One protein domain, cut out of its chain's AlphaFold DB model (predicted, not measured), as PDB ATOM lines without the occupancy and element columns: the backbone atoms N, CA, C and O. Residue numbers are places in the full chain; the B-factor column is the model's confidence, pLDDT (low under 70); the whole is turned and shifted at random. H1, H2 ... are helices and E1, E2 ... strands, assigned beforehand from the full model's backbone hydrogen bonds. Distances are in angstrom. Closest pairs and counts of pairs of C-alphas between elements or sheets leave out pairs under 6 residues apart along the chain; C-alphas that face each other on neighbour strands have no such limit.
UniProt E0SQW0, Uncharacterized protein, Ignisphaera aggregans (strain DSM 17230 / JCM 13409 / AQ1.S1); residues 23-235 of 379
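Overview. This is residues 23 to 235 of the 379 residues of an uncharacterized protein of Ignisphaera aggregans (strain DSM 17230 / JCM 13409 / AQ1.S1) (UniProt E0SQW0). One long sheet of nine strands curls like part of a barrel round a single helix, H6, with H1 over the same face and H5 next to H1. On the other side lie H3 and H4, with H2 touching H3, and a small ribbon, E4 and E7, packs on E9. The 213 printed residues hold six named helices and eleven named strands, mixed in class, in the order H1 E1 H2 E2 H3 E3 H4 E4 E5 E6 E7 E8 E9 E10 H5 H6 E11. The large sheet is mixed, in the order E1 E11 E2 E3 E10 E9 E8 E5 E6; the ribbon is antiparallel. The whole is compact, with a radius of gyration of the C-alphas of 15.9 A, and spans 51 by 37 by 35 A.

Arrangement. H1, residues 34 to 43, is on the large sheet. Edge strand E1, residues 47 to 50, is parallel to E11, residues 225 to 230; N 48 and O 227 are 2.7 A apart, within hydrogen-bond range. H2, residues 53 to 60, only grazes the sheet. E2, residues 67 to 73, H3, residues 81 to 90, and E3, residues 95 to 100, form a strand-helix-strand unit, two parallel neighbour strands with a helix between, its crossover right-handed; N 70 and O 96 are 2.9 A apart. E1, H2 and E2 form a split unit, with E11 between its strands, also right-handed. H2 and H3 touch at a shallow tilt of 21 degrees, closest at the C-alphas of Trp 53 and Asp 83, 5.6 A. H3 touches H4, residues 107 to 112, at a steep tilt of 56 degrees, closest at the C-alphas of Lys 88 and Ala 112, 6.4 A. E4, residues 117 to 119, is antiparallel to E7, residues 154 to 156, with N 118 and O 155 3.0 A apart. E5, residues 132 to 139, and E6, residues 142 to 149, form a hairpin, with N 133 and O 148 3.0 A apart. E8, residues 162 to 168, E9, residues 171 to 180, and E10, residues 183 to 188, form a meander, each the antiparallel neighbour of the one before; N 165 and O 174 are 2.8 A apart, as are N 175 and O 187. E10, H5, residues 196 to 199, H6, residues 207 to 219, and E11 form another right-handed split unit. H6 touches H1 with residues 212 to 216 alone, closest at the C-alphas of Ile 40 and Met 216, 7.5 A. H5 touches H1, and only just touches H6, only at the corner, with 3 pairs of C-alphas within 8 A. Each O i to N i+4 pair is within hydrogen-bond range in H1, H3, H4 and H6; H2 has 1 of 4, beside 5 of 5 O i to N i+3 pairs, and H5 is too short for an O i to N i+4 pair.

Along the chain. H1 begins at C-alpha 34 (-11.824, 33.772, -34.870), and E11 ends at C-alpha 230 (-8.020, 40.597, -43.691). E9, 25.9 A long, bends by 56 degrees at residue 174; H6 is 18.3 A long.

Size, cuts and confidence. The two C-alphas farthest apart, Ile 62 and Asn 128, are 52.0 A apart. The printed part has no cut; the link E4 to E5, residues 120 to 131, is long. Mean pLDDT of the printed part is 93.8, with residues 61 and 221 under 70.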
ATOM      1  N   ALA A  23     -11.242  30.244 -43.788       95.50
ATOM      2  CA  ALA A  23     -10.336  30.861 -42.816       95.50
ATOM      3  C   ALA A  23     -10.646  32.333 -42.468       95.50
ATOM      4  O   ALA A  23      -9.790  33.069 -41.971       95.50
ATOM      5  N   SER A  24     -11.882  32.789 -42.679       96.44
ATOM      6  CA  SER A  24     -12.298  34.137 -42.312       96.44
ATOM      7  C   SER A  24     -12.177  34.372 -40.798       96.44
ATOM      8  O   SER A  24     -12.632  33.535 -40.009       96.44
ATOM      9  N   PRO A  25     -11.688  35.546 -40.357       96.12
ATOM     10  CA  PRO A  25     -11.664  35.903 -38.934       96.12
ATOM     11  C   PRO A  25     -13.069  36.118 -38.353       96.12
ATOM     12  O   PRO A  25     -13.246  36.124 -37.138       96.12
ATOM     13  N   LEU A  26     -14.072  36.284 -39.221       93.12
ATOM     14  CA  LEU A  26     -15.484  36.408 -38.864       93.12
ATOM     15  C   LEU A  26     -16.221  35.056 -38.881       93.12
ATOM     16  O   LEU A  26     -17.423  35.014 -38.617       93.12
ATOM     17  N   ASN A  27     -15.521  33.961 -39.195       92.75
ATOM     18  CA  ASN A  27     -16.031  32.598 -39.090       92.75
ATOM     19  C   ASN A  27     -15.621  31.987 -37.732       92.75
ATOM     20  O   ASN A  27     -14.432  31.854 -37.420       92.75
ATOM     21  N   SER A  28     -16.610  31.623 -36.911       91.25
ATOM     22  CA  SER A  28     -16.414  30.986 -35.599       91.25
ATOM     23  C   SER A  28     -16.499  29.454 -35.628       91.25
ATOM     24  O   SER A  28     -16.249  28.799 -34.609       91.25
ATOM     25  N   ASP A  29     -16.797  28.866 -36.789       90.81
ATOM     26  CA  ASP A  29     -16.788  27.418 -36.985       90.81
ATOM     27  C   ASP A  29     -15.362  26.857 -37.027       90.81
ATOM     28  O   ASP A  29     -14.378  27.575 -36.890       90.81
ATOM     29  N   TRP A  30     -15.219  25.537 -37.127       93.25
ATOM     30  CA  TRP A  30     -13.930  24.853 -36.964       93.25
ATOM     31  C   TRP A  30     -12.857  25.259 -37.997       93.25
ATOM     32  O   TRP A  30     -11.668  25.167 -37.688       93.25
ATOM     33  N   ASP A  31     -13.268  25.716 -39.177       93.62
ATOM     34  CA  ASP A  31     -12.435  26.126 -40.316       93.62
ATOM     35  C   ASP A  31     -12.131  27.636 -40.351       93.62
ATOM     36  O   ASP A  31     -11.332  28.078 -41.169       93.62
ATOM     37  N   GLY A  32     -12.742  28.432 -39.467       96.50
ATOM     38  CA  GLY A  32     -12.504  29.875 -39.356       96.50
ATOM     39  C   GLY A  32     -11.248  30.254 -38.574       96.50
ATOM     40  O   GLY A  32     -10.544  29.384 -38.078       96.50
ATOM     41  N   THR A  33     -10.983  31.555 -38.409       97.81
ATOM     42  CA  THR A  33      -9.794  32.071 -37.681       97.81
ATOM     43  C   THR A  33     -10.144  33.009 -36.515       97.81
ATOM     44  O   THR A  33      -9.302  33.753 -36.008       97.81
ATOM     45  N   SER A  34     -11.386  32.969 -36.024       96.56
ATOM     46  CA  SER A  34     -11.824  33.772 -34.870       96.56
ATOM     47  C   SER A  34     -11.007  33.546 -33.579       96.56
ATOM     48  O   SER A  34     -10.827  34.471 -32.790       96.56
ATOM     49  N   GLU A  35     -10.456  32.348 -33.358       97.00
ATOM     50  CA  GLU A  35      -9.584  32.051 -32.213       97.00
ATOM     51  C   GLU A  35      -8.211  32.716 -32.359       97.00
ATOM     52  O   GLU A  35      -7.677  33.221 -31.370       97.00
ATOM     53  N   LEU A  36      -7.664  32.795 -33.581       97.19
ATOM     54  CA  LEU A  36      -6.474  33.604 -33.858       97.19
ATOM     55  C   LEU A  36      -6.759  35.072 -33.532       97.19
ATOM     56  O   LEU A  36      -5.984  35.704 -32.817       97.19
ATOM     57  N   LEU A  37      -7.893  35.596 -34.000       95.75
ATOM     58  CA  LEU A  37      -8.307  36.970 -33.725       95.75
ATOM     59  C   LEU A  37      -8.416  37.240 -32.211       95.75
ATOM     60  O   LEU A  37      -7.909  38.255 -31.737       95.75
ATOM     61  N   ASN A  38      -8.991  36.314 -31.438       94.44
ATOM     62  CA  ASN A  38      -9.040  36.404 -29.975       94.44
ATOM     63  C   ASN A  38      -7.636  36.451 -29.350       94.44
ATOM     64  O   ASN A  38      -7.395  37.245 -28.443       94.44
ATOM     65  N   ILE A  39      -6.699  35.624 -29.829       93.56
ATOM     66  CA  ILE A  39      -5.308  35.649 -29.355       93.56
ATOM     67  C   ILE A  39      -4.657  37.001 -29.670       93.56
ATOM     68  O   ILE A  39      -3.993  37.565 -28.802       93.56
ATOM     69  N   ILE A  40      -4.875  37.551 -30.867       93.25
ATOM     70  CA  ILE A  40      -4.354  38.868 -31.254       93.25
ATOM     71  C   ILE A  40      -4.925  39.957 -30.333       93.25
ATOM     72  O   ILE A  40      -4.149  40.732 -29.780       93.25
ATOM     73  N   TYR A  41      -6.240  39.982 -30.093       91.50
ATOM     74  CA  TYR A  41      -6.876  40.948 -29.184       91.50
ATOM     75  C   TYR A  41      -6.319  40.907 -27.758       91.50
ATOM     76  O   TYR A  41      -6.214  41.940 -27.105       91.50
ATOM     77  N   LEU A  42      -5.936  39.730 -27.262       88.88
ATOM     78  CA  LEU A  42      -5.319  39.609 -25.938       88.88
ATOM     79  C   LEU A  42      -3.899  40.197 -25.880       88.88
ATOM     80  O   LEU A  42      -3.418  40.492 -24.790       88.88
ATOM     81  N   ASN A  43      -3.234  40.365 -27.027       84.06
ATOM     82  CA  ASN A  43      -1.863  40.871 -27.128       84.06
ATOM     83  C   ASN A  43      -1.778  42.313 -27.666       84.06
ATOM     84  O   ASN A  43      -0.700  42.905 -27.648       84.06
ATOM     85  N   THR A  44      -2.877  42.894 -28.156       82.38
ATOM     86  CA  THR A  44      -2.912  44.275 -28.659       82.38
ATOM     87  C   THR A  44      -4.301  44.907 -28.547       82.38
ATOM     88  O   THR A  44      -5.325  44.254 -28.722       82.38
ATOM     89  N   PHE A  45      -4.337  46.221 -28.314       73.12
ATOM     90  CA  PHE A  45      -5.577  46.993 -28.190       73.12
ATOM     91  C   PHE A  45      -6.096  47.567 -29.518       73.12
ATOM     92  O   PHE A  45      -7.206  48.093 -29.550       73.12
ATOM     93  N   ASN A  46      -5.327  47.495 -30.611       88.62
ATOM     94  CA  ASN A  46      -5.673  48.169 -31.868       88.62
ATOM     95  C   ASN A  46      -5.758  47.192 -33.045       88.62
ATOM     96  O   ASN A  46      -4.886  47.156 -33.914       88.62
ATOM     97  N   VAL A  47      -6.816  46.383 -33.052       92.50
ATOM     98  CA  VAL A  47      -7.105  45.419 -34.119       92.50
ATOM     99  C   VAL A  47      -8.257  45.929 -34.978       92.50
ATOM    100  O   VAL A  47      -9.342  46.220 -34.478       92.50
ATOM    101  N   ASN A  48      -8.017  45.997 -36.282       93.50
ATOM    102  CA  ASN A  48      -8.938  46.470 -37.301       93.50
ATOM    103  C   ASN A  48      -9.253  45.305 -38.242       93.50
ATOM    104  O   ASN A  48      -8.370  44.805 -38.941       93.50
ATOM    105  N   ILE A  49     -10.510  44.866 -38.262       95.19
ATOM    106  CA  ILE A  49     -10.969  43.824 -39.184       95.19
ATOM    107  C   ILE A  49     -11.300  44.487 -40.523       95.19
ATOM    108  O   ILE A  49     -12.181  45.343 -40.603       95.19
ATOM    109  N   VAL A  50     -10.593  44.099 -41.580       95.38
ATOM    110  CA  VAL A  50     -10.689  44.728 -42.898       95.38
ATOM    111  C   VAL A  50     -11.721  43.992 -43.747       95.38
ATOM    112  O   VAL A  50     -11.405  43.032 -44.441       95.38
ATOM    113  N   THR A  51     -12.974  44.442 -43.705       91.69
ATOM    114  CA  THR A  51     -14.050  43.908 -44.565       91.69
ATOM    115  C   THR A  51     -14.082  44.547 -45.955       91.69
ATOM    116  O   THR A  51     -14.734  44.017 -46.854       91.69
ATOM    117  N   ASN A  52     -13.389  45.675 -46.131       90.44
ATOM    118  CA  ASN A  52     -13.223  46.408 -47.384       90.44
ATOM    119  C   ASN A  52     -11.982  47.311 -47.283       90.44
ATOM    120  O   ASN A  52     -11.877  48.126 -46.365       90.44
ATOM    121  N   TRP A  53     -11.050  47.190 -48.230       92.06
ATOM    122  CA  TRP A  53      -9.814  47.973 -48.218       92.06
ATOM    123  C   TRP A  53     -10.036  49.463 -48.449       92.06
ATOM    124  O   TRP A  53      -9.344  50.273 -47.838       92.06
ATOM    125  N   MET A  54     -11.019  49.850 -49.263       87.38
ATOM    126  CA  MET A  54     -11.274  51.265 -49.553       87.38
ATOM    127  C   MET A  54     -11.666  52.052 -48.300       87.38
ATOM    128  O   MET A  54     -11.238  53.195 -48.129       87.38
ATOM    129  N   ASP A  55     -12.399  51.422 -47.384       87.38
ATOM    130  CA  ASP A  55     -12.816  52.042 -46.124       87.38
ATOM    131  C   ASP A  55     -11.604  52.322 -45.215       87.38
ATOM    132  O   ASP A  55     -11.594  53.284 -44.441       87.38
ATOM    133  N   MET A  56     -10.523  51.548 -45.369       88.44
ATOM    134  CA  MET A  56      -9.287  51.744 -44.610       88.44
ATOM    135  C   MET A  56      -8.537  53.020 -45.012       88.44
ATOM    136  O   MET A  56      -7.747  53.530 -44.218       88.44
ATOM    137  N   ILE A  57      -8.795  53.593 -46.195       81.19
ATOM    138  CA  ILE A  57      -8.193  54.874 -46.607       81.19
ATOM    139  C   ILE A  57      -8.652  56.003 -45.681       81.19
ATOM    140  O   ILE A  57      -7.837  56.824 -45.261       81.19
ATOM    141  N   ALA A  58      -9.941  56.029 -45.334       77.56
ATOM    142  CA  ALA A  58     -10.488  57.033 -44.427       77.56
ATOM    143  C   ALA A  58      -9.915  56.872 -43.010       77.56
ATOM    144  O   ALA A  58      -9.543  57.855 -42.370       77.56
ATOM    145  N   LEU A  59      -9.773  55.624 -42.550       76.12
ATOM    146  CA  LEU A  59      -9.226  55.312 -41.230       76.12
ATOM    147  C   LEU A  59      -7.724  55.575 -41.125       76.12
ATOM    148  O   LEU A  59      -7.254  55.960 -40.057       76.12
ATOM    149  N   LYS A  60      -6.967  55.450 -42.221       72.25
ATOM    150  CA  LYS A  60      -5.517  55.689 -42.242       72.25
ATOM    151  C   LYS A  60      -5.126  57.049 -41.653       72.25
ATOM    152  O   LYS A  60      -4.098  57.142 -40.995       72.25
ATOM    153  N   ASN A  61      -5.924  58.090 -41.891       67.50
ATOM    154  CA  ASN A  61      -5.631  59.444 -41.405       67.50
ATOM    155  C   ASN A  61      -6.048  59.667 -39.943       67.50
ATOM    156  O   ASN A  61      -5.616  60.634 -39.324       67.50
ATOM    157  N   ILE A  62      -6.901  58.794 -39.406       71.19
ATOM    158  CA  ILE A  62      -7.431  58.873 -38.040       71.19
ATOM    159  C   ILE A  62      -6.567  58.032 -37.095       71.19
ATOM    160  O   ILE A  62      -6.318  58.412 -35.950       71.19
ATOM    161  N   LEU A  63      -6.088  56.885 -37.573       74.81
ATOM    162  CA  LEU A  63      -5.302  55.961 -36.777       74.81
ATOM    163  C   LEU A  63      -3.861  56.472 -36.622       74.81
ATOM    164  O   LEU A  63      -3.082  56.504 -37.573       74.81
ATOM    165  N   SER A  64      -3.474  56.817 -35.392       72.38
ATOM    166  CA  SER A  64      -2.101  57.219 -35.038       72.38
ATOM    167  C   SER A  64      -1.163  56.005 -34.889       72.38
ATOM    168  O   SER A  64      -0.523  55.818 -33.856       72.38
ATOM    169  N   CYS A  65      -1.116  55.135 -35.901       84.44
ATOM    170  CA  CYS A  65      -0.297  53.918 -35.895       84.44
ATOM    171  C   CYS A  65       1.172  54.247 -36.162       84.44
ATOM    172  O   CYS A  65       1.501  54.754 -37.238       84.44
ATOM    173  N   LYS A  66       2.071  53.892 -35.239       86.75
ATOM    174  CA  LYS A  66       3.518  54.017 -35.481       86.75
ATOM    175  C   LYS A  66       4.053  52.831 -36.284       86.75
ATOM    176  O   LYS A  66       4.879  53.017 -37.173       86.75
ATOM    177  N   ASN A  67       3.528  51.644 -35.984       90.81
ATOM    178  CA  ASN A  67       3.801  50.394 -36.683       90.81
ATOM    179  C   ASN A  67       2.489  49.765 -37.154       90.81
ATOM    180  O   ASN A  67       1.424  50.014 -36.578       90.81
ATOM    181  N   LYS A  68       2.558  48.949 -38.202       93.69
ATOM    182  CA  LYS A  68       1.383  48.287 -38.778       93.69
ATOM    183  C   LYS A  68       1.675  46.810 -38.969       93.69
ATOM    184  O   LYS A  68       2.729  46.474 -39.489       93.69
ATOM    185  N   LEU A  69       0.743  45.947 -38.599       96.12
ATOM    186  CA  LEU A  69       0.809  44.516 -38.868       96.12
ATOM    187  C   LEU A  69      -0.344  44.137 -39.793       96.12
ATOM    188  O   LEU A  69      -1.497  44.362 -39.442       96.12
ATOM    189  N   LEU A  70      -0.041  43.574 -40.957       97.62
ATOM    190  CA  LEU A  70      -1.035  42.953 -41.830       97.62
ATOM    191  C   LEU A  70      -1.112  41.453 -41.537       97.62
ATOM    192  O   LEU A  70      -0.083  40.787 -41.554       97.62
ATOM    193  N   VAL A  71      -2.312  40.925 -41.298       98.44
ATOM    194  CA  VAL A  71      -2.569  39.492 -41.102       98.44
ATOM    195  C   VAL A  71      -3.514  38.994 -42.194       98.44
ATOM    196  O   VAL A  71      -4.636  39.488 -42.308       98.44
ATOM    197  N   VAL A  72      -3.059  38.021 -42.983       98.56
ATOM    198  CA  VAL A  72      -3.799  37.407 -44.099       98.56
ATOM    199  C   VAL A  72      -3.707  35.889 -43.969       98.56
ATOM    200  O   VAL A  72      -2.601  35.356 -43.993       98.56
ATOM    201  N   ILE A  73      -4.843  35.198 -43.831       98.50
ATOM    202  CA  ILE A  73      -4.895  33.741 -43.621       98.50
ATOM    203  C   ILE A  73      -5.838  33.104 -44.648       98.50
ATOM    204  O   ILE A  73      -7.026  33.383 -44.618       98.50
ATOM    205  N   SER A  74      -5.315  32.271 -45.544       97.31
ATOM    206  CA  SER A  74      -6.017  31.547 -46.617       97.31
ATOM    207  C   SER A  74      -7.147  32.362 -47.265       97.31
ATOM    208  O   SER A  74      -8.320  31.994 -47.169       97.31
ATOM    209  N   PRO A  75      -6.842  33.527 -47.875       96.94
ATOM    210  CA  PRO A  75      -7.834  34.266 -48.641       96.94
ATOM    211  C   PRO A  75      -8.418  33.374 -49.743       96.94
ATOM    212  O   PRO A  75      -7.705  32.638 -50.409       96.94
ATOM    213  N   GLU A  76      -9.716  33.495 -49.992       93.06
ATOM    214  CA  GLU A  76     -10.464  32.644 -50.932       93.06
ATOM    215  C   GLU A  76     -10.826  33.378 -52.233       93.06
ATOM    216  O   GLU A  76     -11.579  32.882 -53.079       93.06
ATOM    217  N   LYS A  77     -10.366  34.627 -52.359       92.31
ATOM    218  CA  LYS A  77     -10.684  35.543 -53.454       92.31
ATOM    219  C   LYS A  77      -9.463  36.348 -53.855       92.31
ATOM    220  O   LYS A  77      -8.699  36.811 -53.009       92.31
ATOM    221  N   SER A  78      -9.363  36.636 -55.149       91.44
ATOM    222  CA  SER A  78      -8.356  37.555 -55.669       91.44
ATOM    223  C   SER A  78      -8.536  38.974 -55.128       91.44
ATOM    224  O   SER A  78      -9.647  39.490 -54.953       91.44
ATOM    225  N   TYR A  79      -7.409  39.643 -54.909       94.81
ATOM    226  CA  TYR A  79      -7.372  41.073 -54.640       94.81
ATOM    227  C   TYR A  79      -7.579  41.848 -55.939       94.81
ATOM    228  O   TYR A  79      -7.010  41.515 -56.979       94.81
ATOM    229  N   THR A  80      -8.401  42.890 -55.888       93.88
ATOM    230  CA  THR A  80      -8.556  43.812 -57.011       93.88
ATOM    231  C   THR A  80      -7.360  44.758 -57.074       93.88
ATOM    232  O   THR A  80      -6.649  44.966 -56.091       93.88
ATOM    233  N   TYR A  81      -7.168  45.410 -58.221       92.94
ATOM    234  CA  TYR A  81      -6.141  46.442 -58.370       92.94
ATOM    235  C   TYR A  81      -6.261  47.564 -57.318       92.94
ATOM    236  O   TYR A  81      -5.253  48.026 -56.783       92.94
ATOM    237  N   LEU A  82      -7.492  47.967 -56.976       92.62
ATOM    238  CA  LEU A  82      -7.748  48.987 -55.955       92.62
ATOM    239  C   LEU A  82      -7.369  48.511 -54.551       92.62
ATOM    240  O   LEU A  82      -6.787  49.292 -53.794       92.62
ATOM    241  N   ASP A  83      -7.634  47.244 -54.218       95.44
ATOM    242  CA  ASP A  83      -7.197  46.663 -52.943       95.44
ATOM    243  C   ASP A  83      -5.672  46.725 -52.833       95.44
ATOM    244  O   ASP A  83      -5.142  47.245 -51.854       95.44
ATOM    245  N   ILE A  84      -4.963  46.286 -53.877       97.00
ATOM    246  CA  ILE A  84      -3.498  46.251 -53.902       97.00
ATOM    247  C   ILE A  84      -2.882  47.649 -53.780       97.00
ATOM    248  O   ILE A  84      -1.961  47.846 -52.984       97.00
ATOM    249  N   ILE A  85      -3.401  48.648 -54.505       95.19
ATOM    250  CA  ILE A  85      -2.952  50.040 -54.336       95.19
ATOM    251  C   ILE A  85      -3.189  50.509 -52.902       95.19
ATOM    252  O   ILE A  85      -2.329  51.173 -52.320       95.19
ATOM    253  N   THR A  86      -4.347  50.183 -52.335       94.38
ATOM    254  CA  THR A  86      -4.724  50.635 -50.998       94.38
ATOM    255  C   THR A  86      -3.819  50.025 -49.938       94.38
ATOM    256  O   THR A  86      -3.240  50.776 -49.149       94.38
ATOM    257  N   ILE A  87      -3.600  48.708 -49.988       95.94
ATOM    258  CA  ILE A  87      -2.643  47.982 -49.144       95.94
ATOM    259  C   ILE A  87      -1.264  48.631 -49.267       95.94
ATOM    260  O   ILE A  87      -0.719  49.110 -48.275       95.94
ATOM    261  N   LYS A  88      -0.740  48.786 -50.488       94.94
ATOM    262  CA  LYS A  88       0.556  49.441 -50.721       94.94
ATOM    263  C   LYS A  88       0.606  50.865 -50.165       94.94
ATOM    264  O   LYS A  88       1.640  51.311 -49.679       94.94
ATOM    265  N   SER A  89      -0.502  51.603 -50.216       92.50
ATOM    266  CA  SER A  89      -0.572  52.965 -49.689       92.50
ATOM    267  C   SER A  89      -0.542  53.019 -48.159       92.50
ATOM    268  O   SER A  89      -0.018  53.988 -47.601       92.50
ATOM    269  N   ILE A  90      -1.114  52.020 -47.483       92.31
ATOM    270  CA  ILE A  90      -1.165  51.907 -46.021       92.31
ATOM    271  C   ILE A  90       0.182  51.389 -45.504       92.31
ATOM    272  O   ILE A  90       0.756  51.979 -44.583       92.31
ATOM    273  N   PHE A  91       0.726  50.364 -46.155       93.25
ATOM    274  CA  PHE A  91       1.943  49.638 -45.795       93.25
ATOM    275  C   PHE A  91       3.161  50.117 -46.602       93.25
ATOM    276  O   PHE A  91       3.857  49.332 -47.232       93.25
ATOM    277  N   LYS A  92       3.416  51.434 -46.610       88.31
ATOM    278  CA  LYS A  92       4.609  52.007 -47.268       88.31
ATOM    279  C   LYS A  92       5.886  51.850 -46.445       88.31
ATOM    280  O   LYS A  92       6.948  51.611 -47.000       88.31
ATOM    281  N   GLU A  93       5.769  52.038 -45.134       87.38
ATOM    282  CA  GLU A  93       6.882  52.112 -44.186       87.38
ATOM    283  C   GLU A  93       6.434  51.559 -42.829       87.38
ATOM    284  O   GLU A  93       5.242  51.637 -42.496       87.38
ATOM    285  N   ASN A  94       7.402  51.058 -42.056       91.44
ATOM    286  CA  ASN A  94       7.248  50.555 -40.687       91.44
ATOM    287  C   ASN A  94       6.113  49.542 -40.553       91.44
ATOM    288  O   ASN A  94       5.082  49.804 -39.919       91.44
ATOM    289  N   PHE A  95       6.293  48.389 -41.192       94.69
ATOM    290  CA  PHE A  95       5.281  47.355 -41.178       94.69
ATOM    291  C   PHE A  95       5.830  45.949 -41.020       94.69
ATOM    292  O   PHE A  95       6.941  45.615 -41.418       94.69
ATOM    293  N   SER A  96       4.960  45.117 -40.478       96.62
ATOM    294  CA  SER A  96       5.127  43.688 -40.368       96.62
ATOM    295  C   SER A  96       3.997  42.991 -41.115       96.62
ATOM    296  O   SER A  96       2.895  43.535 -41.237       96.62
ATOM    297  N   ILE A  97       4.248  41.791 -41.624       97.62
ATOM    298  CA  ILE A  97       3.216  40.981 -42.277       97.62
ATOM    299  C   ILE A  97       3.255  39.559 -41.732       97.62
ATOM    300  O   ILE A  97       4.325  38.971 -41.605       97.62
ATOM    301  N   LEU A  98       2.080  39.010 -41.450       98.50
ATOM    302  CA  LEU A  98       1.839  37.584 -41.322       98.50
ATOM    303  C   LEU A  98       0.950  37.141 -42.490       98.50
ATOM    304  O   LEU A  98      -0.207  37.553 -42.566       98.50
ATOM    305  N   ILE A  99       1.488  36.314 -43.384       98.75
ATOM    306  CA  ILE A  99       0.711  35.649 -44.439       98.75
ATOM    307  C   ILE A  99       0.762  34.152 -44.198       98.75
ATOM    308  O   ILE A  99       1.833  33.607 -43.956       98.75
ATOM    309  N   ALA A 100      -0.378  33.489 -44.294       98.62
ATOM    310  CA  ALA A 100      -0.460  32.043 -44.309       98.62
ATOM    311  C   ALA A 100      -1.453  31.649 -45.397       98.62
ATOM    312  O   ALA A 100      -2.633  31.911 -45.231       98.62
ATOM    313  N   ASP A 101      -0.989  31.149 -46.536       98.25
ATOM    314  CA  ASP A 101      -1.849  30.912 -47.701       98.25
ATOM    315  C   ASP A 101      -1.315  29.730 -48.513       98.25
ATOM    316  O   ASP A 101      -0.128  29.654 -48.823       98.25
ATOM    317  N   GLU A 102      -2.196  28.797 -48.839       96.19
ATOM    318  CA  GLU A 102      -1.929  27.668 -49.722       96.19
ATOM    319  C   GLU A 102      -2.147  28.061 -51.192       96.19
ATOM    320  O   GLU A 102      -1.558  27.472 -52.106       96.19
ATOM    321  N   GLY A 103      -3.016  29.046 -51.429       93.94
ATOM    322  CA  GLY A 103      -3.468  29.498 -52.734       93.94
ATOM    323  C   GLY A 103      -2.588  30.580 -53.372       93.94
ATOM    324  O   GLY A 103      -1.540  30.973 -52.854       93.94
ATOM    325  N   PRO A 104      -2.976  31.068 -54.566       93.50
ATOM    326  CA  PRO A 104      -2.199  32.065 -55.299       93.50
ATOM    327  C   PRO A 104      -2.453  33.502 -54.828       93.50
ATOM    328  O   PRO A 104      -1.751  34.416 -55.261       93.50
ATOM    329  N   TYR A 105      -3.490  33.747 -54.027       95.94
ATOM    330  CA  TYR A 105      -4.065  35.084 -53.888       95.94
ATOM    331  C   TYR A 105      -3.165  36.044 -53.106       95.94
ATOM    332  O   TYR A 105      -3.098  37.227 -53.447       95.94
ATOM    333  N   SER A 106      -2.421  35.559 -52.111       97.94
ATOM    334  CA  SER A 106      -1.502  36.407 -51.345       97.94
ATOM    335  C   SER A 106      -0.252  36.821 -52.126       97.94
ATOM    336  O   SER A 106       0.392  37.803 -51.749       97.94
ATOM    337  N   ASN A 107       0.068  36.164 -53.251       98.12
ATOM    338  CA  ASN A 107       1.210  36.555 -54.089       98.12
ATOM    339  C   ASN A 107       1.090  38.000 -54.597       98.12
ATOM    340  O   ASN A 107       2.099  38.696 -54.671       98.12
ATOM    341  N   PHE A 108      -0.128  38.495 -54.854       97.00
ATOM    342  CA  PHE A 108      -0.341  39.894 -55.245       97.00
ATOM    343  C   PHE A 108       0.085  40.887 -54.151       97.00
ATOM    344  O   PHE A 108       0.598  41.962 -54.460       97.00
ATOM    345  N   ILE A 109      -0.108  40.539 -52.873       98.06
ATOM    346  CA  ILE A 109       0.336  41.362 -51.737       98.06
ATOM    347  C   ILE A 109       1.857  41.295 -51.602       98.06
ATOM    348  O   ILE A 109       2.499  42.336 -51.456       98.06
ATOM    349  N   LEU A 110       2.426  40.086 -51.672       97.94
ATOM    350  CA  LEU A 110       3.872  39.869 -51.582       97.94
ATOM    351  C   LEU A 110       4.615  40.675 -52.656       97.94
ATOM    352  O   LEU A 110       5.538  41.422 -52.332       97.94
ATOM    353  N   GLU A 111       4.153  40.614 -53.907       97.38
ATOM    354  CA  GLU A 111       4.712  41.387 -55.018       97.38
ATOM    355  C   GLU A 111       4.551  42.898 -54.800       97.38
ATOM    356  O   GLU A 111       5.517  43.656 -54.904       97.38
ATOM    357  N   ALA A 112       3.351  43.360 -54.438       97.00
ATOM    358  CA  ALA A 112       3.073  44.787 -54.279       97.00
ATOM    359  C   ALA A 112       3.914  45.466 -53.186       97.00
ATOM    360  O   ALA A 112       4.210  46.666 -53.297       97.00
ATOM    361  N   LEU A 113       4.282  44.702 -52.155       96.88
ATOM    362  CA  LEU A 113       5.087  45.131 -51.011       96.88
ATOM    363  C   LEU A 113       6.572  44.749 -51.141       96.88
ATOM    364  O   LEU A 113       7.333  44.963 -50.200       96.88
ATOM    365  N   ASN A 114       7.001  44.249 -52.308       96.69
ATOM    366  CA  ASN A 114       8.377  43.835 -52.605       96.69
ATOM    367  C   ASN A 114       8.939  42.784 -51.625       96.69
ATOM    368  O   ASN A 114      10.125  42.806 -51.288       96.69
ATOM    369  N   ILE A 115       8.099  41.858 -51.161       97.38
ATOM    370  CA  ILE A 115       8.524  40.717 -50.349       97.38
ATOM    371  C   ILE A 115       9.097  39.652 -51.300       97.38
ATOM    372  O   ILE A 115       8.377  39.199 -52.190       97.38
ATOM    373  N   PRO A 116      10.365  39.218 -51.159       97.44
ATOM    374  CA  PRO A 116      11.027  38.358 -52.146       97.44
ATOM    375  C   PRO A 116      10.681  36.871 -51.948       97.44
ATOM    376  O   PRO A 116      11.570  36.017 -51.888       97.44
ATOM    377  N   ILE A 117       9.382  36.576 -51.849       98.19
ATOM    378  CA  ILE A 117       8.791  35.253 -51.630       98.19
ATOM    379  C   ILE A 117       7.622  35.061 -52.596       98.19
ATOM    380  O   ILE A 117       6.871  35.999 -52.848       98.19
ATOM    381  N   ALA A 118       7.440  33.838 -53.090       98.06
ATOM    382  CA  ALA A 118       6.219  33.416 -53.767       98.06
ATOM    383  C   ALA A 118       5.707  32.085 -53.214       98.06
ATOM    384  O   ALA A 118       6.489  31.196 -52.871       98.06
ATOM    385  N   ILE A 119       4.388  31.947 -53.177       98.38
ATOM    386  CA  ILE A 119       3.666  30.738 -52.786       98.38
ATOM    387  C   ILE A 119       3.422  29.900 -54.040       98.38
ATOM    388  O   ILE A 119       2.797  30.371 -54.999       98.38
ATOM    389  N   ASP A 120       3.920  28.662 -54.055       97.31
ATOM    390  CA  ASP A 120       3.784  27.743 -55.186       97.31
ATOM    391  C   ASP A 120       2.455  26.974 -55.154       97.31
ATOM    392  O   ASP A 120       2.416  25.753 -55.023       97.31
ATOM    393  N   SER A 121       1.357  27.717 -55.298       92.06
ATOM    394  CA  SER A 121      -0.030  27.228 -55.177       92.06
ATOM    395  C   SER A 121      -0.454  26.102 -56.133       92.06
ATOM    396  O   SER A 121      -1.533  25.538 -55.982       92.06
ATOM    397  N   LEU A 122       0.365  25.770 -57.136       92.75
ATOM    398  CA  LEU A 122       0.089  24.664 -58.058       92.75
ATOM    399  C   LEU A 122       0.602  23.315 -57.538       92.75
ATOM    400  O   LEU A 122       0.227  22.277 -58.078       92.75
ATOM    401  N   ASN A 123       1.459  23.320 -56.512       92.62
ATOM    402  CA  ASN A 123       2.212  22.151 -56.069       92.62
ATOM    403  C   ASN A 123       1.984  21.859 -54.583       92.62
ATOM    404  O   ASN A 123       2.939  21.841 -53.809       92.62
ATOM    405  N   PHE A 124       0.734  21.605 -54.182       95.81
ATOM    406  CA  PHE A 124       0.436  21.168 -52.815       95.81
ATOM    407  C   PHE A 124       1.285  19.954 -52.428       95.81
ATOM    408  O   PHE A 124       1.398  18.982 -53.184       95.81
ATOM    409  N   ILE A 125       1.870  20.002 -51.235       96.62
ATOM    410  CA  ILE A 125       2.748  18.950 -50.739       96.62
ATOM    411  C   ILE A 125       1.906  17.712 -50.447       96.62
ATOM    412  O   ILE A 125       1.012  17.719 -49.603       96.62
ATOM    413  N   ASN A 126       2.223  16.633 -51.156       96.44
ATOM    414  CA  ASN A 126       1.613  15.329 -50.973       96.44
ATOM    415  C   ASN A 126       2.713  14.310 -50.663       96.44
ATOM    416  O   ASN A 126       3.582  14.050 -51.496       96.44
ATOM    417  N   ILE A 127       2.679  13.743 -49.457       96.00
ATOM    418  CA  ILE A 127       3.616  12.707 -49.014       96.00
ATOM    419  C   ILE A 127       2.809  11.446 -48.737       96.00
ATOM    420  O   ILE A 127       1.860  11.471 -47.957       96.00
ATOM    421  N   ASN A 128       3.193  10.331 -49.361       95.00
ATOM    422  CA  ASN A 128       2.518   9.037 -49.205       95.00
ATOM    423  C   ASN A 128       0.999   9.106 -49.458       95.00
ATOM    424  O   ASN A 128       0.220   8.463 -48.758       95.00
ATOM    425  N   ASN A 129       0.583   9.878 -50.467       94.31
ATOM    426  CA  ASN A 129      -0.818  10.087 -50.835       94.31
ATOM    427  C   ASN A 129      -1.658  10.823 -49.767       94.31
ATOM    428  O   ASN A 129      -2.881  10.689 -49.745       94.31
ATOM    429  N   SER A 130      -1.011  11.597 -48.890       96.31
ATOM    430  CA  SER A 130      -1.659  12.455 -47.896       96.31
ATOM    431  C   SER A 130      -1.260  13.917 -48.090       96.31
ATOM    432  O   SER A 130      -0.078  14.232 -48.220       96.31
ATOM    433  N   TYR A 131      -2.255  14.804 -48.046       96.62
ATOM    434  CA  TYR A 131      -2.077  16.262 -47.959       96.62
ATOM    435  C   TYR A 131      -2.014  16.763 -46.511       96.62
ATOM    436  O   TYR A 131      -1.752  17.939 -46.279       96.62
ATOM    437  N   ILE A 132      -2.269  15.873 -45.547       97.25
ATOM    438  CA  ILE A 132      -2.088  16.132 -44.123       97.25
ATOM    439  C   ILE A 132      -0.766  15.495 -43.717       97.25
ATOM    440  O   ILE A 132      -0.614  14.269 -43.766       97.25
ATOM    441  N   VAL A 133       0.207  16.327 -43.377       97.75
ATOM    442  CA  VAL A 133       1.608  15.922 -43.245       97.75
ATOM    443  C   VAL A 133       2.240  16.599 -42.035       97.75
ATOM    444  O   VAL A 133       1.954  17.754 -41.729       97.75
ATOM    445  N   ASN A 134       3.088  15.867 -41.319       98.12
ATOM    446  CA  ASN A 134       3.826  16.411 -40.184       98.12
ATOM    447  C   ASN A 134       5.019  17.237 -40.685       98.12
ATOM    448  O   ASN A 134       5.696  16.847 -41.640       98.12
ATOM    449  N   GLY A 135       5.297  18.348 -40.015       98.19
ATOM    450  CA  GLY A 135       6.431  19.211 -40.296       98.19
ATOM    451  C   GLY A 135       6.932  19.917 -39.042       98.19
ATOM    452  O   GLY A 135       6.399  19.757 -37.944       98.19
ATOM    453  N   THR A 136       7.981  20.704 -39.221       98.50
ATOM    454  CA  THR A 136       8.670  21.411 -38.139       98.50
ATOM    455  C   THR A 136       8.625  22.909 -38.386       98.50
ATOM    456  O   THR A 136       8.961  23.347 -39.485       98.50
ATOM    457  N   ILE A 137       8.274  23.692 -37.367       98.62
ATOM    458  CA  ILE A 137       8.422  25.152 -37.343       98.62
ATOM    459  C   ILE A 137       9.493  25.507 -36.312       98.62
ATOM    460  O   ILE A 137       9.403  25.075 -35.169       98.62
ATOM    461  N   SER A 138      10.479  26.315 -36.691       97.81
ATOM    462  CA  SER A 138      11.540  26.817 -35.821       97.81
ATOM    463  C   SER A 138      11.466  28.338 -35.707       97.81
ATOM    464  O   SER A 138      11.702  29.052 -36.679       97.81
ATOM    465  N   ILE A 139      11.124  28.847 -34.523       95.38
ATOM    466  CA  ILE A 139      11.042  30.287 -34.236       95.38
ATOM    467  C   ILE A 139      11.849  30.566 -32.970       95.38
ATOM    468  O   ILE A 139      11.607  29.961 -31.929       95.38
ATOM    469  N   ASP A 140      12.817  31.482 -33.057       88.69
ATOM    470  CA  ASP A 140      13.662  31.933 -31.940       88.69
ATOM    471  C   ASP A 140      14.257  30.774 -31.104       88.69
ATOM    472  O   ASP A 140      14.200  30.759 -29.874       88.69
ATOM    473  N   ASN A 141      14.852  29.794 -31.798       89.38
ATOM    474  CA  ASN A 141      15.469  28.576 -31.244       89.38
ATOM    475  C   ASN A 141      14.498  27.587 -30.573       89.38
ATOM    476  O   ASN A 141      14.945  26.658 -29.899       89.38
ATOM    477  N   ARG A 142      13.185  27.760 -30.744       95.62
ATOM    478  CA  ARG A 142      12.173  26.773 -30.355       95.62
ATOM    479  C   ARG A 142      11.691  26.039 -31.587       95.62
ATOM    480  O   ARG A 142      11.356  26.677 -32.579       95.62
ATOM    481  N   GLU A 143      11.636  24.719 -31.496       97.44
ATOM    482  CA  GLU A 143      11.136  23.859 -32.561       97.44
ATOM    483  C   GLU A 143       9.782  23.268 -32.159       97.44
ATOM    484  O   GLU A 143       9.613  22.755 -31.052       97.44
ATOM    485  N   PHE A 144       8.820  23.350 -33.069       98.06
ATOM    486  CA  PHE A 144       7.464  22.855 -32.905       98.06
ATOM    487  C   PHE A 144       7.198  21.812 -33.982       98.06
ATOM    488  O   PHE A 144       7.378  22.093 -35.167       98.06
ATOM    489  N   GLN A 145       6.737  20.632 -33.581       98.00
ATOM    490  CA  GLN A 145       6.198  19.646 -34.513       98.00
ATOM    491  C   GLN A 145       4.693  19.839 -34.625       98.00
ATOM    492  O   GLN A 145       3.990  19.824 -33.612       98.00
ATOM    493  N   ILE A 146       4.209  20.040 -35.847       98.12
ATOM    494  CA  ILE A 146       2.794  20.265 -36.123       98.12
ATOM    495  C   ILE A 146       2.368  19.567 -37.410       98.12
ATOM    496  O   ILE A 146       3.173  19.289 -38.297       98.12
ATOM    497  N   TRP A 147       1.068  19.335 -37.524       98.25
ATOM    498  CA  TRP A 147       0.448  18.889 -38.761       98.25
ATOM    499  C   TRP A 147       0.039  20.086 -39.609       98.25
ATOM    500  O   TRP A 147      -0.621  21.005 -39.120       98.25
ATOM    501  N   PHE A 148       0.432  20.017 -40.871       98.38
ATOM    502  CA  PHE A 148       0.046  20.894 -41.964       98.38
ATOM    503  C   PHE A 148      -1.048  20.204 -42.785       98.38
ATOM    504  O   PHE A 148      -1.051  18.970 -42.876       98.38
ATOM    505  N   ALA A 149      -1.955  20.965 -43.390       96.88
ATOM    506  CA  ALA A 149      -3.009  20.458 -44.258       96.88
ATOM    507  C   ALA A 149      -3.067  21.280 -45.549       96.88
ATOM    508  O   ALA A 149      -3.395  22.459 -45.528       96.88
ATOM    509  N   TYR A 150      -2.794  20.625 -46.680       95.81
ATOM    510  CA  TYR A 150      -2.746  21.249 -48.010       95.81
ATOM    511  C   TYR A 150      -1.664  22.331 -48.166       95.81
ATOM    512  O   TYR A 150      -1.796  23.217 -49.003       95.81
ATOM    513  N   ALA A 151      -0.557  22.227 -47.428       98.00
ATOM    514  CA  ALA A 151       0.548  23.177 -47.522       98.00
ATOM    515  C   ALA A 151       1.145  23.290 -48.934       98.00
ATOM    516  O   ALA A 151       1.444  22.289 -49.594       98.00
ATOM    517  N   SER A 152       1.420  24.524 -49.344       98.38
ATOM    518  CA  SER A 152       2.141  24.875 -50.564       98.38
ATOM    519  C   SER A 152       3.610  25.211 -50.269       98.38
ATOM    520  O   SER A 152       3.913  25.904 -49.294       98.38
ATOM    521  N   PRO A 153       4.568  24.770 -51.102       98.44
ATOM    522  CA  PRO A 153       5.961  25.174 -50.977       98.44
ATOM    523  C   PRO A 153       6.140  26.678 -51.205       98.44
ATOM    524  O   PRO A 153       5.446  27.296 -52.016       98.44
ATOM    525  N   LEU A 154       7.145  27.253 -50.552       98.56
ATOM    526  CA  LEU A 154       7.549  28.641 -50.732       98.56
ATOM    527  C   LEU A 154       8.821  28.730 -51.582       98.56
ATOM    528  O   LEU A 154       9.813  28.040 -51.339       98.56
ATOM    529  N   LYS A 155       8.807  29.626 -52.571       98.19
ATOM    530  CA  LYS A 155       9.968  29.997 -53.389       98.19
ATOM    531  C   LYS A 155      10.598  31.259 -52.813       98.19
ATOM    532  O   LYS A 155       9.936  32.289 -52.715       98.19
ATOM    533  N   ILE A 156      11.879  31.180 -52.455       98.25
ATOM    534  CA  ILE A 156      12.646  32.303 -51.903       98.25
ATOM    535  C   ILE A 156      13.536  32.895 -52.990       98.25
ATOM    536  O   ILE A 156      14.396  32.201 -53.532       98.25
ATOM    537  N   TYR A 157      13.364  34.185 -53.281       98.06
ATOM    538  CA  TYR A 157      14.163  34.890 -54.287       98.06
ATOM    539  C   TYR A 157      15.402  35.579 -53.701       98.06
ATOM    540  O   TYR A 157      16.343  35.869 -54.435       98.06
ATOM    541  N   ASN A 158      15.431  35.833 -52.387       97.44
ATOM    542  CA  ASN A 158      16.572  36.461 -51.719       97.44
ATOM    543  C   ASN A 158      16.823  35.880 -50.316       97.44
ATOM    544  O   ASN A 158      16.247  36.324 -49.322       97.44
ATOM    545  N   TYR A 159      17.748  34.921 -50.235       97.12
ATOM    546  CA  TYR A 159      18.133  34.249 -48.988       97.12
ATOM    547  C   TYR A 159      18.925  35.129 -48.004       97.12
ATOM    548  O   TYR A 159      19.088  34.758 -46.844       97.12
ATOM    549  N   ASN A 160      19.416  36.301 -48.428       96.94
ATOM    550  CA  ASN A 160      20.144  37.202 -47.526       96.94
ATOM    551  C   ASN A 160      19.201  37.909 -46.543       96.94
ATOM    552  O   ASN A 160      19.604  38.226 -45.426       96.94
ATOM    553  N   VAL A 161      17.956  38.151 -46.963       97.38
ATOM    554  CA  VAL A 161      16.930  38.824 -46.151       97.38
ATOM    555  C   VAL A 161      15.860  37.864 -45.648       97.38
ATOM    556  O   VAL A 161      15.239  38.152 -44.631       97.38
ATOM    557  N   CYS A 162      15.661  36.726 -46.318       98.19
ATOM    558  CA  CYS A 162      14.653  35.730 -45.971       98.19
ATOM    559  C   CYS A 162      15.283  34.389 -45.599       98.19
ATOM    560  O   CYS A 162      16.108  33.850 -46.335       98.19
ATOM    561  N   LYS A 163      14.861  33.823 -44.470       97.69
ATOM    562  CA  LYS A 163      15.372  32.570 -43.917       97.69
ATOM    563  C   LYS A 163      14.227  31.573 -43.742       97.69
ATOM    564  O   LYS A 163      13.199  31.942 -43.176       97.69
ATOM    565  N   PRO A 164      14.383  30.322 -44.201       98.38
ATOM    566  CA  PRO A 164      13.421  29.269 -43.907       98.38
ATOM    567  C   PRO A 164      13.257  29.074 -42.398       98.38
ATOM    568  O   PRO A 164      14.249  28.975 -41.676       98.38
ATOM    569  N   ILE A 165      12.010  28.996 -41.946       98.44
ATOM    570  CA  ILE A 165      11.643  28.711 -40.554       98.44
ATOM    571  C   ILE A 165      10.707  27.512 -40.431       98.44
ATOM    572  O   ILE A 165      10.512  27.028 -39.326       98.44
ATOM    573  N   ALA A 166      10.120  27.014 -41.523       98.56
ATOM    574  CA  ALA A 166       9.302  25.810 -41.463       98.56
ATOM    575  C   ALA A 166       9.522  24.877 -42.642       98.56
ATOM    576  O   ALA A 166       9.690  25.316 -43.784       98.56
ATOM    577  N   PHE A 167       9.481  23.583 -42.336       98.56
ATOM    578  CA  PHE A 167       9.821  22.513 -43.255       98.56
ATOM    579  C   PHE A 167       8.832  21.354 -43.165       98.56
ATOM    580  O   PHE A 167       8.411  20.961 -42.078       98.56
ATOM    581  N   ILE A 168       8.532  20.767 -44.321       98.25
ATOM    582  CA  ILE A 168       7.862  19.472 -44.449       98.25
ATOM    583  C   ILE A 168       8.770  18.602 -45.313       98.25
ATOM    584  O   ILE A 168       8.901  18.829 -46.519       98.25
ATOM    585  N   SER A 169       9.426  17.609 -44.711       95.56
ATOM    586  CA  SER A 169      10.516  16.870 -45.364       95.56
ATOM    587  C   SER A 169      11.566  17.836 -45.951       95.56
ATOM    588  O   SER A 169      12.209  18.560 -45.198       95.56
ATOM    589  N   ASN A 170      11.711  17.898 -47.282       95.50
ATOM    590  CA  ASN A 170      12.664  18.777 -47.971       95.50
ATOM    591  C   ASN A 170      12.029  20.074 -48.508       95.50
ATOM    592  O   ASN A 170      12.709  20.861 -49.165       95.50
ATOM    593  N   TYR A 171      10.732  20.293 -48.280       98.25
ATOM    594  CA  TYR A 171      10.023  21.480 -48.751       98.25
ATOM    595  C   TYR A 171      10.064  22.585 -47.700       98.25
ATOM    596  O   TYR A 171       9.794  22.339 -46.526       98.25
ATOM    597  N   ILE A 172      10.355  23.809 -48.138       98.62
ATOM    598  CA  ILE A 172      10.227  25.009 -47.311       98.62
ATOM    599  C   ILE A 172       8.767  25.453 -47.363       98.62
ATOM    600  O   ILE A 172       8.256  25.737 -48.444       98.62
ATOM    601  N   VAL A 173       8.114  25.532 -46.209       98.50
ATOM    602  CA  VAL A 173       6.703  25.944 -46.084       98.50
ATOM    603  C   VAL A 173       6.503  27.132 -45.158       98.50
ATOM    604  O   VAL A 173       5.384  27.602 -44.994       98.50
ATOM    605  N   GLY A 174       7.577  27.639 -44.557       98.69
ATOM    606  CA  GLY A 174       7.541  28.854 -43.756       98.69
ATOM    607  C   GLY A 174       8.849  29.611 -43.859       98.69
ATOM    608  O   GLY A 174       9.926  29.008 -43.856       98.69
ATOM    609  N   VAL A 175       8.759  30.931 -43.962       98.62
ATOM    610  CA  VAL A 175       9.899  31.827 -44.141       98.62
ATOM    611  C   VAL A 175       9.727  33.064 -43.275       98.62
ATOM    612  O   VAL A 175       8.651  33.652 -43.208       98.62
ATOM    613  N   GLU A 176      10.818  33.481 -42.647       98.19
ATOM    614  CA  GLU A 176      10.941  34.767 -41.977       98.19
ATOM    615  C   GLU A 176      11.826  35.694 -42.812       98.19
ATOM    616  O   GLU A 176      12.956  35.344 -43.150       98.19
ATOM    617  N   CYS A 177      11.342  36.894 -43.106       97.75
ATOM    618  CA  CYS A 177      12.061  37.920 -43.843       97.75
ATOM    619  C   CYS A 177      12.277  39.173 -42.994       97.75
ATOM    620  O   CYS A 177      11.334  39.706 -42.418       97.75
ATOM    621  N   ASN A 178      13.503  39.689 -43.009       95.81
ATOM    622  CA  ASN A 178      13.877  41.000 -42.487       95.81
ATOM    623  C   ASN A 178      14.423  41.825 -43.660       95.81
ATOM    624  O   ASN A 178      15.608  41.760 -43.981       95.81
ATOM    625  N   ILE A 179      13.522  42.516 -44.360       92.81
ATOM    626  CA  ILE A 179      13.799  43.162 -45.656       92.81
ATOM    627  C   ILE A 179      14.552  44.475 -45.456       92.81
ATOM    628  O   ILE A 179      15.484  44.779 -46.194       92.81
ATOM    629  N   ASP A 180      14.150  45.228 -44.437       88.31
ATOM    630  CA  ASP A 180      14.809  46.443 -43.973       88.31
ATOM    631  C   ASP A 180      14.604  46.558 -42.452       88.31
ATOM    632  O   ASP A 180      13.830  45.800 -41.865       88.31
ATOM    633  N   LYS A 181      15.258  47.522 -41.795       83.44
ATOM    634  CA  LYS A 181      15.197  47.750 -40.341       83.44
ATOM    635  C   LYS A 181      13.774  47.814 -39.785       83.44
ATOM    636  O   LYS A 181      13.566  47.457 -38.631       83.44
ATOM    637  N   ASN A 182      12.821  48.262 -40.598       88.25
ATOM    638  CA  ASN A 182      11.439  48.472 -40.185       88.25
ATOM    639  C   ASN A 182      10.435  47.632 -40.996       88.25
ATOM    640  O   ASN A 182       9.238  47.920 -40.943       88.25
ATOM    641  N   ILE A 183      10.903  46.653 -41.781       94.19
ATOM    642  CA  ILE A 183      10.044  45.778 -42.586       94.19
ATOM    643  C   ILE A 183      10.365  44.321 -42.277       94.19
ATOM    644  O   ILE A 183      11.422  43.813 -42.663       94.19
ATOM    645  N   SER A 184       9.417  43.644 -41.634       95.88
ATOM    646  CA  SER A 184       9.493  42.212 -41.350       95.88
ATOM    647  C   SER A 184       8.305  41.457 -41.936       95.88
ATOM    648  O   SER A 184       7.208  41.991 -42.088       95.88
ATOM    649  N   ALA A 185       8.505  40.196 -42.292       97.62
ATOM    650  CA  ALA A 185       7.423  39.345 -42.759       97.62
ATOM    651  C   ALA A 185       7.628  37.909 -42.289       97.62
ATOM    652  O   ALA A 185       8.743  37.398 -42.303       97.62
ATOM    653  N   ILE A 186       6.543  37.256 -41.899       98.50
ATOM    654  CA  ILE A 186       6.483  35.817 -41.682       98.50
ATOM    655  C   ILE A 186       5.435  35.276 -42.646       98.50
ATOM    656  O   ILE A 186       4.289  35.724 -42.648       98.50
ATOM    657  N   ILE A 187       5.858  34.354 -43.504       98.69
ATOM    658  CA  ILE A 187       5.031  33.769 -44.553       98.69
ATOM    659  C   ILE A 187       4.993  32.266 -44.332       98.69
ATOM    660  O   ILE A 187       6.050  31.649 -44.234       98.69
ATOM    661  N   PHE A 188       3.801  31.685 -44.301       98.75
ATOM    662  CA  PHE A 188       3.564  30.251 -44.364       98.75
ATOM    663  C   PHE A 188       2.802  29.909 -45.641       98.75
ATOM    664  O   PHE A 188       1.951  30.671 -46.093       98.75
ATOM    665  N   GLY A 189       3.099  28.749 -46.212       98.38
ATOM    666  CA  GLY A 189       2.345  28.180 -47.326       98.38
ATOM    667  C   GLY A 189       1.093  27.417 -46.889       98.38
ATOM    668  O   GLY A 189       0.611  26.587 -47.648       98.38
ATOM    669  N   ASP A 190       0.641  27.603 -45.648       98.25
ATOM    670  CA  ASP A 190      -0.453  26.860 -45.020       98.25
ATOM    671  C   ASP A 190      -1.114  27.728 -43.938       98.25
ATOM    672  O   ASP A 190      -0.463  28.102 -42.961       98.25
ATOM    673  N   GLY A 191      -2.384  28.079 -44.127       97.88
ATOM    674  CA  GLY A 191      -3.229  28.778 -43.168       97.88
ATOM    675  C   GLY A 191      -4.041  27.856 -42.256       97.88
ATOM    676  O   GLY A 191      -4.523  28.322 -41.220       97.88
ATOM    677  N   SER A 192      -4.118  26.548 -42.532       97.38
ATOM    678  CA  SER A 192      -4.724  25.557 -41.628       97.38
ATOM    679  C   SER A 192      -4.062  25.529 -40.244       97.38
ATOM    680  O   SER A 192      -4.715  25.224 -39.248       97.38
ATOM    681  N   ILE A 193      -2.798  25.948 -40.125       98.19
ATOM    682  CA  ILE A 193      -2.101  26.065 -38.831       98.19
ATOM    683  C   ILE A 193      -2.655  27.195 -37.938       98.19
ATOM    684  O   ILE A 193      -2.281  27.303 -36.768       98.19
ATOM    685  N   PHE A 194      -3.549  28.034 -38.472       98.44
ATOM    686  CA  PHE A 194      -4.154  29.179 -37.790       98.44
ATOM    687  C   PHE A 194      -5.677  29.074 -37.617       98.44
ATOM    688  O   PHE A 194      -6.296  30.016 -37.111       98.44
ATOM    689  N   ILE A 195      -6.299  27.959 -38.005       98.00
ATOM    690  CA  ILE A 195      -7.757  27.813 -37.903       98.00
ATOM    691  C   ILE A 195      -8.215  27.463 -36.483       98.00
ATOM    692  O   ILE A 195      -7.467  26.980 -35.628       98.00
ATOM    693  N   ASN A 196      -9.504  27.664 -36.237       98.06
ATOM    694  CA  ASN A 196     -10.143  27.452 -34.950       98.06
ATOM    695  C   ASN A 196      -9.955  26.010 -34.461       98.06
ATOM    696  O   ASN A 196      -9.741  25.814 -33.271       98.06
ATOM    697  N   SER A 197     -10.003  24.997 -35.333       96.94
ATOM    698  CA  SER A 197      -9.866  23.591 -34.918       96.94
ATOM    699  C   SER A 197      -8.546  23.287 -34.199       96.94
ATOM    700  O   SER A 197      -8.573  22.581 -33.191       96.94
ATOM    701  N   VAL A 198      -7.427  23.878 -34.636       97.38
ATOM    702  CA  VAL A 198      -6.108  23.686 -34.006       97.38
ATOM    703  C   VAL A 198      -5.845  24.675 -32.866       97.38
ATOM    704  O   VAL A 198      -5.093  24.369 -31.944       97.38
ATOM    705  N   LEU A 199      -6.501  25.844 -32.862       97.75
ATOM    706  CA  LEU A 199      -6.312  26.879 -31.833       97.75
ATOM    707  C   LEU A 199      -7.308  26.820 -30.664       97.75
ATOM    708  O   LEU A 199      -7.050  27.422 -29.617       97.75
ATOM    709  N   ARG A 200      -8.437  26.115 -30.807       94.81
ATOM    710  CA  ARG A 200      -9.532  26.086 -29.816       94.81
ATOM    711  C   ARG A 200      -9.101  25.512 -28.469       94.81
ATOM    712  O   ARG A 200      -9.592  25.960 -27.432       94.81
ATOM    713  N   GLU A 201      -8.180  24.550 -28.455       93.94
ATOM    714  CA  GLU A 201      -7.624  24.037 -27.204       93.94
ATOM    715  C   GLU A 201      -6.746  25.105 -26.536       93.94
ATOM    716  O   GLU A 201      -5.655  25.416 -27.010       93.94
ATOM    717  N   ARG A 202      -7.203  25.643 -25.398       91.88
ATOM    718  CA  ARG A 202      -6.542  26.738 -24.656       91.88
ATOM    719  C   ARG A 202      -5.326  26.310 -23.825       91.88
ATOM    720  O   ARG A 202      -4.814  27.113 -23.048       91.88
ATOM    721  N   SER A 203      -4.883  25.061 -23.952       93.25
ATOM    722  CA  SER A 203      -3.715  24.546 -23.239       93.25
ATOM    723  C   SER A 203      -2.465  25.353 -23.590       93.25
ATOM    724  O   SER A 203      -2.207  25.631 -24.760       93.25
ATOM    725  N   ILE A 204      -1.649  25.681 -22.582       89.94
ATOM    726  CA  ILE A 204      -0.341  26.315 -22.804       89.94
ATOM    727  C   ILE A 204       0.617  25.404 -23.573       89.94
ATOM    728  O   ILE A 204       1.604  25.898 -24.099       89.94
ATOM    729  N   TYR A 205       0.336  24.099 -23.634       94.56
ATOM    730  CA  TYR A 205       1.126  23.100 -24.353       94.56
ATOM    731  C   TYR A 205       0.675  22.900 -25.803       94.56
ATOM    732  O   TYR A 205       1.300  22.126 -26.517       94.56
ATOM    733  N   ASN A 206      -0.393  23.576 -26.245       96.94
ATOM    734  CA  ASN A 206      -0.829  23.516 -27.635       96.94
ATOM    735  C   ASN A 206       0.242  24.178 -28.536       96.94
ATOM    736  O   ASN A 206       0.412  25.402 -28.456       96.94
ATOM    737  N   PRO A 207       0.942  23.416 -29.402       97.56
ATOM    738  CA  PRO A 207       2.051  23.946 -30.193       97.56
ATOM    739  C   PRO A 207       1.597  25.042 -31.163       97.56
ATOM    740  O   PRO A 207       2.304  26.032 -31.328       97.56
ATOM    741  N   TYR A 208       0.389  24.944 -31.727       98.19
ATOM    742  CA  TYR A 208      -0.159  25.957 -32.633       98.19
ATOM    743  C   TYR A 208      -0.349  27.305 -31.926       98.19
ATOM    744  O   TYR A 208       0.023  28.351 -32.454       98.19
ATOM    745  N   ARG A 209      -0.849  27.300 -30.681       96.50
ATOM    746  CA  ARG A 209      -0.970  28.534 -29.885       96.50
ATOM    747  C   ARG A 209       0.392  29.102 -29.501       96.50
ATOM    748  O   ARG A 209       0.554  30.319 -29.528       96.50
ATOM    749  N   GLN A 210       1.361  28.251 -29.159       96.12
ATOM    750  CA  GLN A 210       2.730  28.695 -28.869       96.12
ATOM    751  C   GLN A 210       3.360  29.372 -30.092       96.12
ATOM    752  O   GLN A 210       3.894  30.470 -29.959       96.12
ATOM    753  N   ILE A 211       3.209  28.786 -31.286       97.25
ATOM    754  CA  ILE A 211       3.650  29.383 -32.554       97.25
ATOM    755  C   ILE A 211       3.021  30.766 -32.754       97.25
ATOM    756  O   ILE A 211       3.748  31.729 -32.988       97.25
ATOM    757  N   VAL A 212       1.696  30.901 -32.602       96.19
ATOM    758  CA  VAL A 212       1.014  32.205 -32.725       96.19
ATOM    759  C   VAL A 212       1.603  33.232 -31.758       96.19
ATOM    760  O   VAL A 212       1.877  34.358 -32.164       96.19
ATOM    761  N   ILE A 213       1.827  32.860 -30.495       93.69
ATOM    762  CA  ILE A 213       2.393  33.763 -29.482       93.69
ATOM    763  C   ILE A 213       3.810  34.207 -29.867       93.69
ATOM    764  O   ILE A 213       4.111  35.397 -29.781       93.69
ATOM    765  N   GLU A 214       4.669  33.294 -30.326       94.56
ATOM    766  CA  GLU A 214       6.031  33.639 -30.751       94.56
ATOM    767  C   GLU A 214       6.038  34.545 -31.990       94.56
ATOM    768  O   GLU A 214       6.765  35.540 -32.023       94.56
ATOM    769  N   ILE A 215       5.183  34.265 -32.980       95.56
ATOM    770  CA  ILE A 215       5.008  35.120 -34.164       95.56
ATOM    771  C   ILE A 215       4.535  36.511 -33.737       95.56
ATOM    772  O   ILE A 215       5.110  37.512 -34.161       95.56
ATOM    773  N   MET A 216       3.514  36.596 -32.880       92.62
ATOM    774  CA  MET A 216       2.995  37.879 -32.406       92.62
ATOM    775  C   MET A 216       4.056  38.654 -31.629       92.62
ATOM    776  O   MET A 216       4.242  39.833 -31.900       92.62
ATOM    777  N   ARG A 217       4.824  38.013 -30.742       91.12
ATOM    778  CA  ARG A 217       5.936  38.658 -30.020       91.12
ATOM    779  C   ARG A 217       6.981  39.249 -30.970       91.12
ATOM    780  O   ARG A 217       7.595  40.264 -30.657       91.12
ATOM    781  N   LYS A 218       7.193  38.604 -32.115       91.56
ATOM    782  CA  LYS A 218       8.184  39.006 -33.112       91.56
ATOM    783  C   LYS A 218       7.699  40.118 -34.040       91.56
ATOM    784  O   LYS A 218       8.480  40.993 -34.403       91.56
ATOM    785  N   LEU A 219       6.426  40.081 -34.427       92.00
ATOM    786  CA  LEU A 219       5.831  41.040 -35.363       92.00
ATOM    787  C   LEU A 219       5.196  42.257 -34.669       92.00
ATOM    788  O   LEU A 219       5.079  43.318 -35.279       92.00
ATOM    789  N   LEU A 220       4.778  42.139 -33.406       82.06
ATOM    790  CA  LEU A 220       4.256  43.260 -32.624       82.06
ATOM    791  C   LEU A 220       5.423  44.064 -32.047       82.06
ATOM    792  O   LEU A 220       5.978  43.751 -30.998       82.06
ATOM    793  N   LEU A 221       5.785  45.131 -32.752       67.25
ATOM    794  CA  LEU A 221       6.961  45.940 -32.435       67.25
ATOM    795  C   LEU A 221       6.794  46.803 -31.167       67.25
ATOM    796  O   LEU A 221       7.794  47.181 -30.561       67.25
ATOM    797  N   ASN A 222       5.559  47.173 -30.794       73.81
ATOM    798  CA  ASN A 222       5.205  47.923 -29.572       73.81
ATOM    799  C   ASN A 222       3.678  48.100 -29.403       73.81
ATOM    800  O   ASN A 222       2.903  47.789 -30.308       73.81
ATOM    801  N   GLU A 223       3.263  48.702 -28.282       72.44
ATOM    802  CA  GLU A 223       1.875  49.092 -27.953       72.44
ATOM    803  C   GLU A 223       1.216  50.053 -28.970       72.44
ATOM    804  O   GLU A 223      -0.002  50.207 -28.982       72.44
ATOM    805  N   HIS A 224       1.990  50.677 -29.867       83.19
ATOM    806  CA  HIS A 224       1.490  51.561 -30.930       83.19
ATOM    807  C   HIS A 224       1.354  50.856 -32.292       83.19
ATOM    808  O   HIS A 224       1.361  51.515 -33.342       83.19
ATOM    809  N   THR A 225       1.263  49.525 -32.281       89.75
ATOM    810  CA  THR A 225       1.083  48.708 -33.484       89.75
ATOM    811  C   THR A 225      -0.402  48.532 -33.779       89.75
ATOM    812  O   THR A 225      -1.147  48.007 -32.955       89.75
ATOM    813  N   CYS A 226      -0.828  48.943 -34.971       92.69
ATOM    814  CA  CYS A 226      -2.166  48.656 -35.480       92.69
ATOM    815  C   CYS A 226      -2.148  47.352 -36.261       92.69
ATOM    816  O   CYS A 226      -1.370  47.209 -37.205       92.69
ATOM    817  N   VAL A 227      -3.022  46.424 -35.896       94.69
ATOM    818  CA  VAL A 227      -3.181  45.157 -36.597       94.69
ATOM    819  C   VAL A 227      -4.353  45.276 -37.559       94.69
ATOM    820  O   VAL A 227      -5.432  45.711 -37.172       94.69
ATOM    821  N   PHE A 228      -4.132  44.903 -38.810       96.25
ATOM    822  CA  PHE A 228      -5.128  44.841 -39.868       96.25
ATOM    823  C   PHE A 228      -5.322  43.373 -40.221       96.25
ATOM    824  O   PHE A 228      -4.409  42.745 -40.753       96.25
ATOM    825  N   VAL A 229      -6.486  42.822 -39.892       97.38
ATOM    826  CA  VAL A 229      -6.814  41.418 -40.154       97.38
ATOM    827  C   VAL A 229      -7.736  41.361 -41.363       97.38
ATOM    828  O   VAL A 229      -8.842  41.899 -41.327       97.38
ATOM    829  N   GLU A 230      -7.273  40.741 -42.442       97.38
ATOM    830  CA  GLU A 230      -8.020  40.597 -43.691       97.38
ATOM    831  C   GLU A 230      -9.313  39.792 -43.481       97.38
ATOM    832  O   GLU A 230      -9.271  38.665 -42.990       97.38
ATOM    833  N   ALA A 231     -10.460  40.348 -43.888       96.06
ATOM    834  CA  ALA A 231     -11.787  39.720 -43.804       96.06
ATOM    835  C   ALA A 231     -12.661  39.927 -45.062       96.06
ATOM    836  O   ALA A 231     -13.790  39.436 -45.135       96.06
ATOM    837  N   SER A 232     -12.165  40.661 -46.057       93.69
ATOM    838  CA  SER A 232     -12.850  41.003 -47.305       93.69
ATOM    839  C   SER A 232     -12.762  39.895 -48.359       93.69
ATOM    840  O   SER A 232     -13.643  39.793 -49.216       93.69
ATOM    841  N   LYS A 233     -11.736  39.037 -48.292       95.25
ATOM    842  CA  LYS A 233     -11.444  37.993 -49.291       95.25
ATOM    843  C   LYS A 233     -11.994  36.609 -48.969       95.25
ATOM    844  O   LYS A 233     -11.410  35.616 -49.372       95.25
ATOM    845  N   TYR A 234     -13.155  36.538 -48.320       92.38
ATOM    846  CA  TYR A 234     -13.811  35.266 -47.995       92.38
ATOM    847  C   TYR A 234     -15.249  35.230 -48.496       92.38
ATOM    848  O   TYR A 234     -15.926  36.258 -48.635       92.38
ATOM    849  N   TRP A 235     -15.718  34.025 -48.793       84.06
ATOM    850  CA  TRP A 235     -17.076  33.788 -49.257       84.06
ATOM    851  C   TRP A 235     -18.074  33.885 -48.100       84.06
ATOM    852  O   TRP A 235     -17.788  33.499 -46.965       84.06
TER     853      TRP A 235